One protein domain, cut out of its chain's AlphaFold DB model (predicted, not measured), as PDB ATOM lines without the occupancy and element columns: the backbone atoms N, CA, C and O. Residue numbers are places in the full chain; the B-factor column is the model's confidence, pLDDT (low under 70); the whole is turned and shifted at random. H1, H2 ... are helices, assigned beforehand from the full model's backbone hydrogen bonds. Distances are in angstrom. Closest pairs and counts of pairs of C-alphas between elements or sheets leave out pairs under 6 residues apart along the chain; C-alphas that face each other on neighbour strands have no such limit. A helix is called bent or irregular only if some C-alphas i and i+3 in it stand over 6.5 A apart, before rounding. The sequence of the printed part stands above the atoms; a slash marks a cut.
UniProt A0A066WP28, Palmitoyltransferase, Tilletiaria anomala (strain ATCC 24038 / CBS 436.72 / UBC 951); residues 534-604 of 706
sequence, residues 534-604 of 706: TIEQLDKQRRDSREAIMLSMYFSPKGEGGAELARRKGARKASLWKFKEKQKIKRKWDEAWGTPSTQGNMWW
ATOM      1  N   THR A 534     175.802 174.424  84.797       93.12
ATOM      2  CA  THR A 534     177.129 175.047  84.694       93.12
ATOM      3  C   THR A 534     177.238 176.295  85.584       93.12
ATOM      4  O   THR A 534     178.262 176.488  86.236       93.12
ATOM      5  N   ILE A 535     176.180 177.111  85.697       90.62
ATOM      6  CA  ILE A 535     176.151 178.273  86.608       90.62
ATOM      7  C   ILE A 535     176.253 177.834  88.078       90.62
ATOM      8  O   ILE A 535     177.095 178.358  88.806       90.62
ATOM      9  N   GLU A 536     175.459 176.849  88.506       84.19
ATOM     10  CA  GLU A 536     175.482 176.335  89.885       84.19
ATOM     11  C   GLU A 536     176.845 175.729  90.261       84.19
ATOM     12  O   GLU A 536     177.349 175.980  91.359       84.19
ATOM     13  N   GLN A 537     177.478 174.990  89.342       87.31
ATOM     14  CA  GLN A 537     178.833 174.461  89.527       87.31
ATOM     15  C   GLN A 537     179.878 175.582  89.592       87.31
ATOM     16  O   GLN A 537     180.774 175.524  90.431       87.31
ATOM     17  N   LEU A 538     179.763 176.636  88.777       89.44
ATOM     18  CA  LEU A 538     180.652 177.802  88.867       89.44
ATOM     19  C   LEU A 538     180.473 178.553  90.197       89.44
ATOM     20  O   LEU A 538     181.461 178.991  90.785       89.44
ATOM     21  N   ASP A 539     179.252 178.667  90.726       82.81
ATOM     22  CA  ASP A 539     179.007 179.237  92.060       82.81
ATOM     23  C   ASP A 539     179.472 178.324  93.201       82.81
ATOM     24  O   ASP A 539     179.921 178.809  94.244       82.81
ATOM     25  N   LYS A 540     179.424 177.001  93.027       81.50
ATOM     26  CA  LYS A 540     180.071 176.052  93.941       81.50
ATOM     27  C   LYS A 540     181.596 176.220  93.918       81.50
ATOM     28  O   LYS A 540     182.184 176.432  94.973       81.50
ATOM     29  N   GLN A 541     182.222 176.220  92.740       85.75
ATOM     30  CA  GLN A 541     183.667 176.423  92.579       85.75
ATOM     31  C   GLN A 541     184.124 177.765  93.168       85.75
ATOM     32  O   GLN A 541     185.077 177.789  93.941       85.75
ATOM     33  N   ARG A 542     183.403 178.870  92.910       85.50
ATOM     34  CA  ARG A 542     183.680 180.183  93.529       85.50
ATOM     35  C   ARG A 542     183.674 180.133  95.062       85.50
ATOM     36  O   ARG A 542     184.505 180.794  95.687       85.50
ATOM     37  N   ARG A 543     182.762 179.368  95.674       80.88
ATOM     38  CA  ARG A 543     182.707 179.158  97.134       80.88
ATOM     39  C   ARG A 543     183.876 178.294  97.620       80.88
ATOM     40  O   ARG A 543     184.608 178.733  98.503       80.88
ATOM     41  N   ASP A 544     184.123 177.145  96.990       84.12
ATOM     42  CA  ASP A 544     185.246 176.255  97.327       84.12
ATOM     43  C   ASP A 544     186.613 176.960  97.215       84.12
ATOM     44  O   ASP A 544     187.465 176.780  98.086       84.12
ATOM     45  N   SER A 545     186.831 177.806  96.201       88.00
ATOM     46  CA  SER A 545     188.064 178.593  96.056       88.00
ATOM     47  C   SER A 545     188.239 179.625  97.173       88.00
ATOM     48  O   SER A 545     189.336 179.747  97.716       88.00
ATOM     49  N   ARG A 546     187.174 180.343  97.562       85.56
ATOM     50  CA  ARG A 546     187.213 181.290  98.695       85.56
ATOM     51  C   ARG A 546     187.537 180.569 100.003       85.56
ATOM     52  O   ARG A 546     188.431 180.994 100.729       85.56
ATOM     53  N   GLU A 547     186.881 179.441 100.263       86.50
ATOM     54  CA  GLU A 547     187.161 178.578 101.415       86.50
ATOM     55  C   GLU A 547     188.607 178.063 101.423       86.50
ATOM     56  O   GLU A 547     189.283 178.124 102.451       86.50
ATOM     57  N   ALA A 548     189.122 177.614 100.275       88.50
ATOM     58  CA  ALA A 548     190.499 177.146 100.146       88.50
ATOM     59  C   ALA A 548     191.535 178.247 100.437       88.50
ATOM     60  O   ALA A 548     192.570 177.943 101.041       88.50
ATOM     61  N   ILE A 549     191.246 179.499 100.055       89.19
ATOM     62  CA  ILE A 549     192.073 180.685 100.338       89.19
ATOM     63  C   ILE A 549     192.010 181.059 101.825       89.19
ATOM     64  O   ILE A 549     193.057 181.170 102.459       89.19
ATOM     65  N   MET A 550     190.822 181.158 102.431       88.31
ATOM     66  CA  MET A 550     190.698 181.431 103.874       88.31
ATOM     67  C   MET A 550     191.453 180.380 104.704       88.31
ATOM     68  O   MET A 550     192.247 180.709 105.586       88.31
ATOM     69  N   LEU A 551     191.310 179.099 104.347       90.19
ATOM     70  CA  LEU A 551     192.055 178.006 104.969       90.19
ATOM     71  C   LEU A 551     193.557 178.016 104.622       90.19
ATOM     72  O   LEU A 551     194.350 177.447 105.370       90.19
ATOM     73  N   SER A 552     194.007 178.571 103.490       88.88
ATOM     74  CA  SER A 552     195.449 178.685 103.194       88.88
ATOM     75  C   SER A 552     196.109 179.782 104.027       88.88
ATOM     76  O   SER A 552     197.203 179.546 104.541       88.88
ATOM     77  N   MET A 553     195.410 180.900 104.236       88.69
ATOM     78  CA  MET A 553     195.829 182.023 105.077       88.69
ATOM     79  C   MET A 553     195.846 181.654 106.568       88.69
ATOM     80  O   MET A 553     196.879 181.819 107.216       88.69
ATOM     81  N   TYR A 554     194.767 181.065 107.096       88.44
ATOM     82  CA  TYR A 554     194.667 180.661 108.508       88.44
ATOM     83  C   TYR A 554     195.719 179.619 108.925       88.44
ATOM     84  O   TYR A 554     196.310 179.705 109.998       88.44
ATOM     85  N   PHE A 555     196.018 178.654 108.049       89.50
ATOM     86  CA  PHE A 555     197.095 177.684 108.273       89.50
ATOM     87  C   PHE A 555     198.448 178.123 107.672       89.50
ATOM     88  O   PHE A 555     199.329 177.283 107.453       89.50
ATOM     89  N   SER A 556     198.634 179.404 107.343       87.62
ATOM     90  CA  SER A 556     199.954 179.961 107.002       87.62
ATOM     91  C   SER A 556     200.792 180.185 108.273       87.62
ATOM     92  O   SER A 556     200.228 180.215 109.365       87.62
ATOM     93  N   PRO A 557     202.116 180.414 108.178       83.56
ATOM     94  CA  PRO A 557     202.926 180.802 109.339       83.56
ATOM     95  C   PRO A 557     202.489 182.111 110.028       83.56
ATOM     96  O   PRO A 557     202.975 182.395 111.116       83.56
ATOM     97  N   LYS A 558     201.598 182.903 109.406       83.44
ATOM     98  CA  LYS A 558     201.038 184.161 109.938       83.44
ATOM     99  C   LYS A 558     199.581 184.031 110.430       83.44
ATOM    100  O   LYS A 558     198.974 185.030 110.799       83.44
ATOM    101  N   GLY A 559     198.995 182.833 110.392       84.88
ATOM    102  CA  GLY A 559     197.646 182.562 110.904       84.88
ATOM    103  C   GLY A 559     197.678 181.728 112.182       84.88
ATOM    104  O   GLY A 559     198.604 180.935 112.380       84.88
ATOM    105  N   GLU A 560     196.676 181.892 113.050       85.56
ATOM    106  CA  GLU A 560     196.642 181.237 114.366       85.56
ATOM    107  C   GLU A 560     196.716 179.716 114.238       85.56
ATOM    108  O   GLU A 560     197.567 179.085 114.863       85.56
ATOM    109  N   GLY A 561     195.908 179.125 113.352       83.88
ATOM    110  CA  GLY A 561     195.896 177.680 113.112       83.88
ATOM    111  C   GLY A 561     197.223 177.132 112.584       83.88
ATOM    112  O   GLY A 561     197.551 175.969 112.827       83.88
ATOM    113  N   GLY A 562     198.015 177.948 111.884       84.81
ATOM    114  CA  GLY A 562     199.369 177.594 111.462       84.81
ATOM    115  C   GLY A 562     200.374 177.628 112.615       84.81
ATOM    116  O   GLY A 562     201.126 176.666 112.794       84.81
ATOM    117  N   ALA A 563     200.357 178.693 113.420       84.56
ATOM    118  CA  ALA A 563     201.233 178.853 114.583       84.56
ATOM    119  C   ALA A 563     200.930 177.823 115.692       84.56
ATOM    120  O   ALA A 563     201.841 177.190 116.228       84.56
ATOM    121  N   GLU A 564     199.650 177.594 115.984       85.75
ATOM    122  CA  GLU A 564     199.153 176.579 116.919       85.75
ATOM    123  C   GLU A 564     199.581 175.170 116.497       85.75
ATOM    124  O   GLU A 564     200.141 174.409 117.291       85.75
ATOM    125  N   LEU A 565     199.399 174.826 115.220       85.69
ATOM    126  CA  LEU A 565     199.795 173.517 114.714       85.69
ATOM    127  C   LEU A 565     201.318 173.320 114.730       85.69
ATOM    128  O   LEU A 565     201.788 172.220 115.043       85.69
ATOM    129  N   ALA A 566     202.091 174.371 114.436       82.50
ATOM    130  CA  ALA A 566     203.546 174.342 114.551       82.50
ATOM    131  C   ALA A 566     203.986 174.074 116.000       82.50
ATOM    132  O   ALA A 566     204.804 173.175 116.213       82.50
ATOM    133  N   ARG A 567     203.382 174.754 116.990       83.19
ATOM    134  CA  ARG A 567     203.622 174.509 118.425       83.19
ATOM    135  C   ARG A 567     203.240 173.083 118.850       83.19
ATOM    136  O   ARG A 567     204.039 172.415 119.496       83.19
ATOM    137  N   ARG A 568     202.066 172.570 118.458       84.25
ATOM    138  CA  ARG A 568     201.566 171.245 118.901       84.25
ATOM    139  C   ARG A 568     202.167 170.021 118.209       84.25
ATOM    140  O   ARG A 568     202.026 168.917 118.739       84.25
ATOM    141  N   LYS A 569     202.737 170.150 117.005       82.88
ATOM    142  CA  LYS A 569     203.224 168.994 116.215       82.88
ATOM    143  C   LYS A 569     204.656 169.123 115.690       82.88
ATOM    144  O   LYS A 569     205.206 168.111 115.251       82.88
ATOM    145  N   GLY A 570     205.259 170.310 115.754       74.75
ATOM    146  CA  GLY A 570     206.569 170.600 115.176       74.75
ATOM    147  C   GLY A 570     206.530 170.714 113.647       74.75
ATOM    148  O   GLY A 570     205.797 169.994 112.962       74.75
ATOM    149  N   ALA A 571     207.355 171.607 113.093       67.69
ATOM    150  CA  ALA A 571     207.325 171.983 111.674       67.69
ATOM    151  C   ALA A 571     207.343 170.784 110.703       67.69
ATOM    152  O   ALA A 571     206.524 170.723 109.787       67.69
ATOM    153  N   ARG A 572     208.197 169.775 110.946       64.69
ATOM    154  CA  ARG A 572     208.332 168.588 110.072       64.69
ATOM    155  C   ARG A 572     207.062 167.733 109.960       64.69
ATOM    156  O   ARG A 572     206.880 167.068 108.948       64.69
ATOM    157  N   LYS A 573     206.170 167.737 110.961       66.44
ATOM    158  CA  LYS A 573     204.897 166.985 110.919       66.44
ATOM    159  C   LYS A 573     203.703 167.862 110.517       66.44
ATOM    160  O   LYS A 573     202.622 167.329 110.274       66.44
ATOM    161  N   ALA A 574     203.880 169.180 110.407       68.75
ATOM    162  CA  ALA A 574     202.781 170.123 110.222       68.75
ATOM    163  C   ALA A 574     201.982 169.906 108.922       68.75
ATOM    164  O   ALA A 574     200.775 170.102 108.942       68.75
ATOM    165  N   SER A 575     202.592 169.461 107.814       76.56
ATOM    166  CA  SER A 575     201.902 169.362 106.510       76.56
ATOM    167  C   SER A 575     200.710 168.382 106.501       76.56
ATOM    168  O   SER A 575     199.585 168.768 106.176       76.56
ATOM    169  N   LEU A 576     200.912 167.134 106.946       79.69
ATOM    170  CA  LEU A 576     199.845 166.119 106.985       79.69
ATOM    171  C   LEU A 576     198.727 166.494 107.969       79.69
ATOM    172  O   LEU A 576     197.542 166.323 107.676       79.69
ATOM    173  N   TRP A 577     199.089 167.052 109.127       82.19
ATOM    174  CA  TRP A 577     198.099 167.522 110.093       82.19
ATOM    175  C   TRP A 577     197.372 168.777 109.594       82.19
ATOM    176  O   TRP A 577     196.169 168.869 109.785       82.19
ATOM    177  N   LYS A 578     198.028 169.680 108.855       85.44
ATOM    178  CA  LYS A 578     197.407 170.859 108.225       85.44
ATOM    179  C   LYS A 578     196.311 170.457 107.244       85.44
ATOM    180  O   LYS A 578     195.254 171.080 107.244       85.44
ATOM    181  N   PHE A 579     196.498 169.388 106.466       86.81
ATOM    182  CA  PHE A 579     195.408 168.828 105.659       86.81
ATOM    183  C   PHE A 579     194.261 168.302 106.540       86.81
ATOM    184  O   PHE A 579     193.102 168.640 106.305       86.81
ATOM    185  N   LYS A 580     194.568 167.534 107.595       88.56
ATOM    186  CA  LYS A 580     193.556 166.958 108.498       88.56
ATOM    187  C   LYS A 580     192.751 168.017 109.266       88.56
ATOM    188  O   LYS A 580     191.534 167.887 109.364       88.56
ATOM    189  N   GLU A 581     193.387 169.073 109.767       88.81
ATOM    190  CA  GLU A 581     192.705 170.174 110.460       88.81
ATOM    191  C   GLU A 581     191.907 171.057 109.479       88.81
ATOM    192  O   GLU A 581     190.773 171.416 109.790       88.81
ATOM    193  N   LYS A 582     192.400 171.310 108.252       89.94
ATOM    194  CA  LYS A 582     191.592 171.942 107.184       89.94
ATOM    195  C   LYS A 582     190.303 171.174 106.897       89.94
ATOM    196  O   LYS A 582     189.240 171.783 106.807       89.94
ATOM    197  N   GLN A 583     190.394 169.849 106.769       89.38
ATOM    198  CA  GLN A 583     189.225 168.999 106.530       89.38
ATOM    199  C   GLN A 583     188.253 169.013 107.717       89.38
ATOM    200  O   GLN A 583     187.048 169.023 107.498       89.38
ATOM    201  N   LYS A 584     188.736 169.093 108.968       89.88
ATOM    202  CA  LYS A 584     187.852 169.299 110.131       89.88
ATOM    203  C   LYS A 584     187.115 170.633 110.076       89.88
ATOM    204  O   LYS A 584     185.925 170.635 110.347       89.88
ATOM    205  N   ILE A 585     187.785 171.744 109.751       88.00
ATOM    206  CA  ILE A 585     187.125 173.061 109.698       88.00
ATOM    207  C   ILE A 585     186.087 173.097 108.574       88.00
ATOM    208  O   ILE A 585     184.952 173.492 108.825       88.00
ATOM    209  N   LYS A 586     186.412 172.592 107.373       85.94
ATOM    210  CA  LYS A 586     185.406 172.471 106.307       85.94
ATOM    211  C   LYS A 586     184.241 171.575 106.742       85.94
ATOM    212  O   LYS A 586     183.097 171.946 106.516       85.94
ATOM    213  N   ARG A 587     184.505 170.463 107.441       84.56
ATOM    214  CA  ARG A 587     183.438 169.602 107.968       84.56
ATOM    215  C   ARG A 587     182.598 170.286 109.053       84.56
ATOM    216  O   ARG A 587     181.390 170.182 108.947       84.56
ATOM    217  N   LYS A 588     183.172 171.060 109.990       84.38
ATOM    218  CA  LYS A 588     182.400 171.919 110.922       84.38
ATOM    219  C   LYS A 588     181.460 172.853 110.149       84.38
ATOM    220  O   LYS A 588     180.306 173.024 110.521       84.38
ATOM    221  N   TRP A 589     181.953 173.489 109.080       81.44
ATOM    222  CA  TRP A 589     181.129 174.381 108.263       81.44
ATOM    223  C   TRP A 589     180.047 173.621 107.482       81.44
ATOM    224  O   TRP A 589     178.960 174.157 107.297       81.44
ATOM    225  N   ASP A 590     180.333 172.408 107.003       78.25
ATOM    226  CA  ASP A 590     179.373 171.548 106.298       78.25
ATOM    227  C   ASP A 590     178.337 170.927 107.262       78.25
ATOM    228  O   ASP A 590     177.190 170.747 106.869       78.25
ATOM    229  N   GLU A 591     178.709 170.677 108.521       73.00
ATOM    230  CA  GLU A 591     177.826 170.294 109.637       73.00
ATOM    231  C   GLU A 591     176.905 171.467 110.040       73.00
ATOM    232  O   GLU A 591     175.720 171.260 110.280       73.00
ATOM    233  N   ALA A 592     177.416 172.706 110.070       66.62
ATOM    234  CA  ALA A 592     176.660 173.892 110.500       66.62
ATOM    235  C   ALA A 592     175.813 174.569 109.400       66.62
ATOM    236  O   ALA A 592     174.798 175.187 109.706       66.62
ATOM    237  N   TRP A 593     176.228 174.490 108.130       66.94
ATOM    238  CA  TRP A 593     175.593 175.195 106.998       66.94
ATOM    239  C   TRP A 593     175.149 174.268 105.856       66.94
ATOM    240  O   TRP A 593     174.711 174.743 104.806       66.94
ATOM    241  N   GLY A 594     175.304 172.954 106.028       64.94
ATOM    242  CA  GLY A 594     175.112 171.967 104.973       64.94
ATOM    243  C   GLY A 594     176.271 171.910 103.968       64.94
ATOM    244  O   GLY A 594     176.989 172.878 103.708       64.94
ATOM    245  N   THR A 595     176.432 170.745 103.346       63.16
ATOM    246  CA  THR A 595     177.408 170.478 102.277       63.16
ATOM    247  C   THR A 595     177.108 171.282 100.990       63.16
ATOM    248  O   THR A 595     176.083 171.038 100.349       63.16
ATOM    249  N   PRO A 596     177.986 172.194 100.507       57.12
ATOM    250  CA  PRO A 596     177.698 173.072  99.356       57.12
ATOM    251  C   PRO A 596     177.431 172.380  98.006       57.12
ATOM    252  O   PRO A 596     176.946 173.018  97.073       57.12
ATOM    253  N   SER A 597     177.770 171.095  97.879       53.47
ATOM    254  CA  SER A 597     177.479 170.229  96.724       53.47
ATOM    255  C   SER A 597     176.041 169.712  96.659       53.47
ATOM    256  O   SER A 597     175.613 169.252  95.601       53.47
ATOM    257  N   THR A 598     175.359 169.708  97.801       52.91
ATOM    258  CA  THR A 598     174.237 168.812  98.096       52.91
ATOM    259  C   THR A 598     173.200 169.579  98.912       52.91
ATOM    260  O   THR A 598     172.310 170.163  98.310       52.91
ATOM    261  N   GLN A 599     173.365 169.722 100.230       44.53
ATOM    262  CA  GLN A 599     172.441 170.511 101.067       44.53
ATOM    263  C   GLN A 599     172.491 172.021 100.732       44.53
ATOM    264  O   GLN A 599     171.468 172.697 100.692       44.53
ATOM    265  N   GLY A 600     173.675 172.555 100.410       41.69
ATOM    266  CA  GLY A 600     173.886 173.955 100.011       41.69
ATOM    267  C   GLY A 600     173.609 174.264  98.529       41.69
ATOM    268  O   GLY A 600     173.957 175.353  98.053       41.69
ATOM    269  N   ASN A 601     173.007 173.320  97.795       45.88
ATOM    270  CA  ASN A 601     172.329 173.579  96.528       45.88
ATOM    271  C   ASN A 601     170.828 173.355  96.756       45.88
ATOM    272  O   ASN A 601     170.383 172.221  96.871       45.88
ATOM    273  N   MET A 602     170.055 174.441  96.816       41.88
ATOM    274  CA  MET A 602     168.701 174.507  97.405       41.88
ATOM    275  C   MET A 602     167.628 173.619  96.734       41.88
ATOM    276  O   MET A 602     166.475 173.652  97.140       41.88
ATOM    277  N   TRP A 603     167.997 172.885  95.678       46.56
ATOM    278  CA  TRP A 603     167.146 171.998  94.879       46.56
ATOM    279  C   TRP A 603     167.883 170.705  94.492       46.56
ATOM    280  O   TRP A 603     167.611 170.121  93.438       46.56
ATOM    281  N   TRP A 604     168.841 170.255  95.316       39.31
ATOM    282  CA  TRP A 604     169.227 168.846  95.320       39.31
ATOM    283  C   TRP A 604     168.016 168.052  95.798       39.31
ATOM    284  O   TRP A 604     167.677 168.086  96.969       39.31
TER     285      TRP A 604
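Overview. This is residues 534 to 604 of the 706 residues of the protein "Palmitoyltransferase" of Tilletiaria anomala (strain ATCC 24038 / CBS 436.72 / UBC 951) (UniProt A0A066WP28). The longest helix, H3, and the long helix H1 run opposite ways and splay from each other at a steep tilt, with the short helix H2 as the corner piece at one end of the model. At the other end, residues 594 to 604 make a tail with no named element. The gap between the two long helices has few contacts. The printed part has 71 residues with three named helices, in the order H1, H2, H3, and no named strand; its class is all helix. It is loose, with a radius of gyration of the C-alphas of 14.4 A, and a rod in outline, spanning 44 by 20 by 17 A.

Along the chain. H3 holds residues 571 to 593, 32.2 A from first to last C-alpha, and ends at C-alpha 593 (175.593, 175.195, 106.998). It is irregular, with C-alphas 572 and 575 7.4 A apart, and has a kink of 37 degrees near residue 578. H2 holds residues 560 to 569, 14.0 A long. H1 holds residues 534 to 554, 30.1 A long, and begins at C-alpha 534 (177.129, 175.047, 84.694).

Arrangement. H3 touches H2 with its residues 574 to 578 alone, the closest C-alphas being those of Ala 566 and Ala 574, 6.1 A apart. These two run opposite ways at a steep tilt of 50 degrees. H1 and H3 are close but not clearly touching; their closest C-alphas, those of Leu 551 and Lys 582, are 6.5 A apart. They run opposite ways at a steep tilt of 46 degrees. H1 and H2 only just touch, only at the corner by their link, with 3 pairs of C-alphas within 8 A; Tyr 554 alone of H1 takes part, its C-alpha 5.6 A from that of Gly 561. In H1 and H2 every O i to N i+4 pair is within hydrogen-bond range; in H3, 16 of 19 are.

Size, cuts and confidence. The C-alphas of Gly 570 and Trp 603 are the two farthest apart, at 44.4 A. The printed part has no cut, and the links H1 to H2 and H2 to H3 are tight. The mean pLDDT of the printed part is 78.3, and residues 571 to 574 and 592 to 604 are under 70.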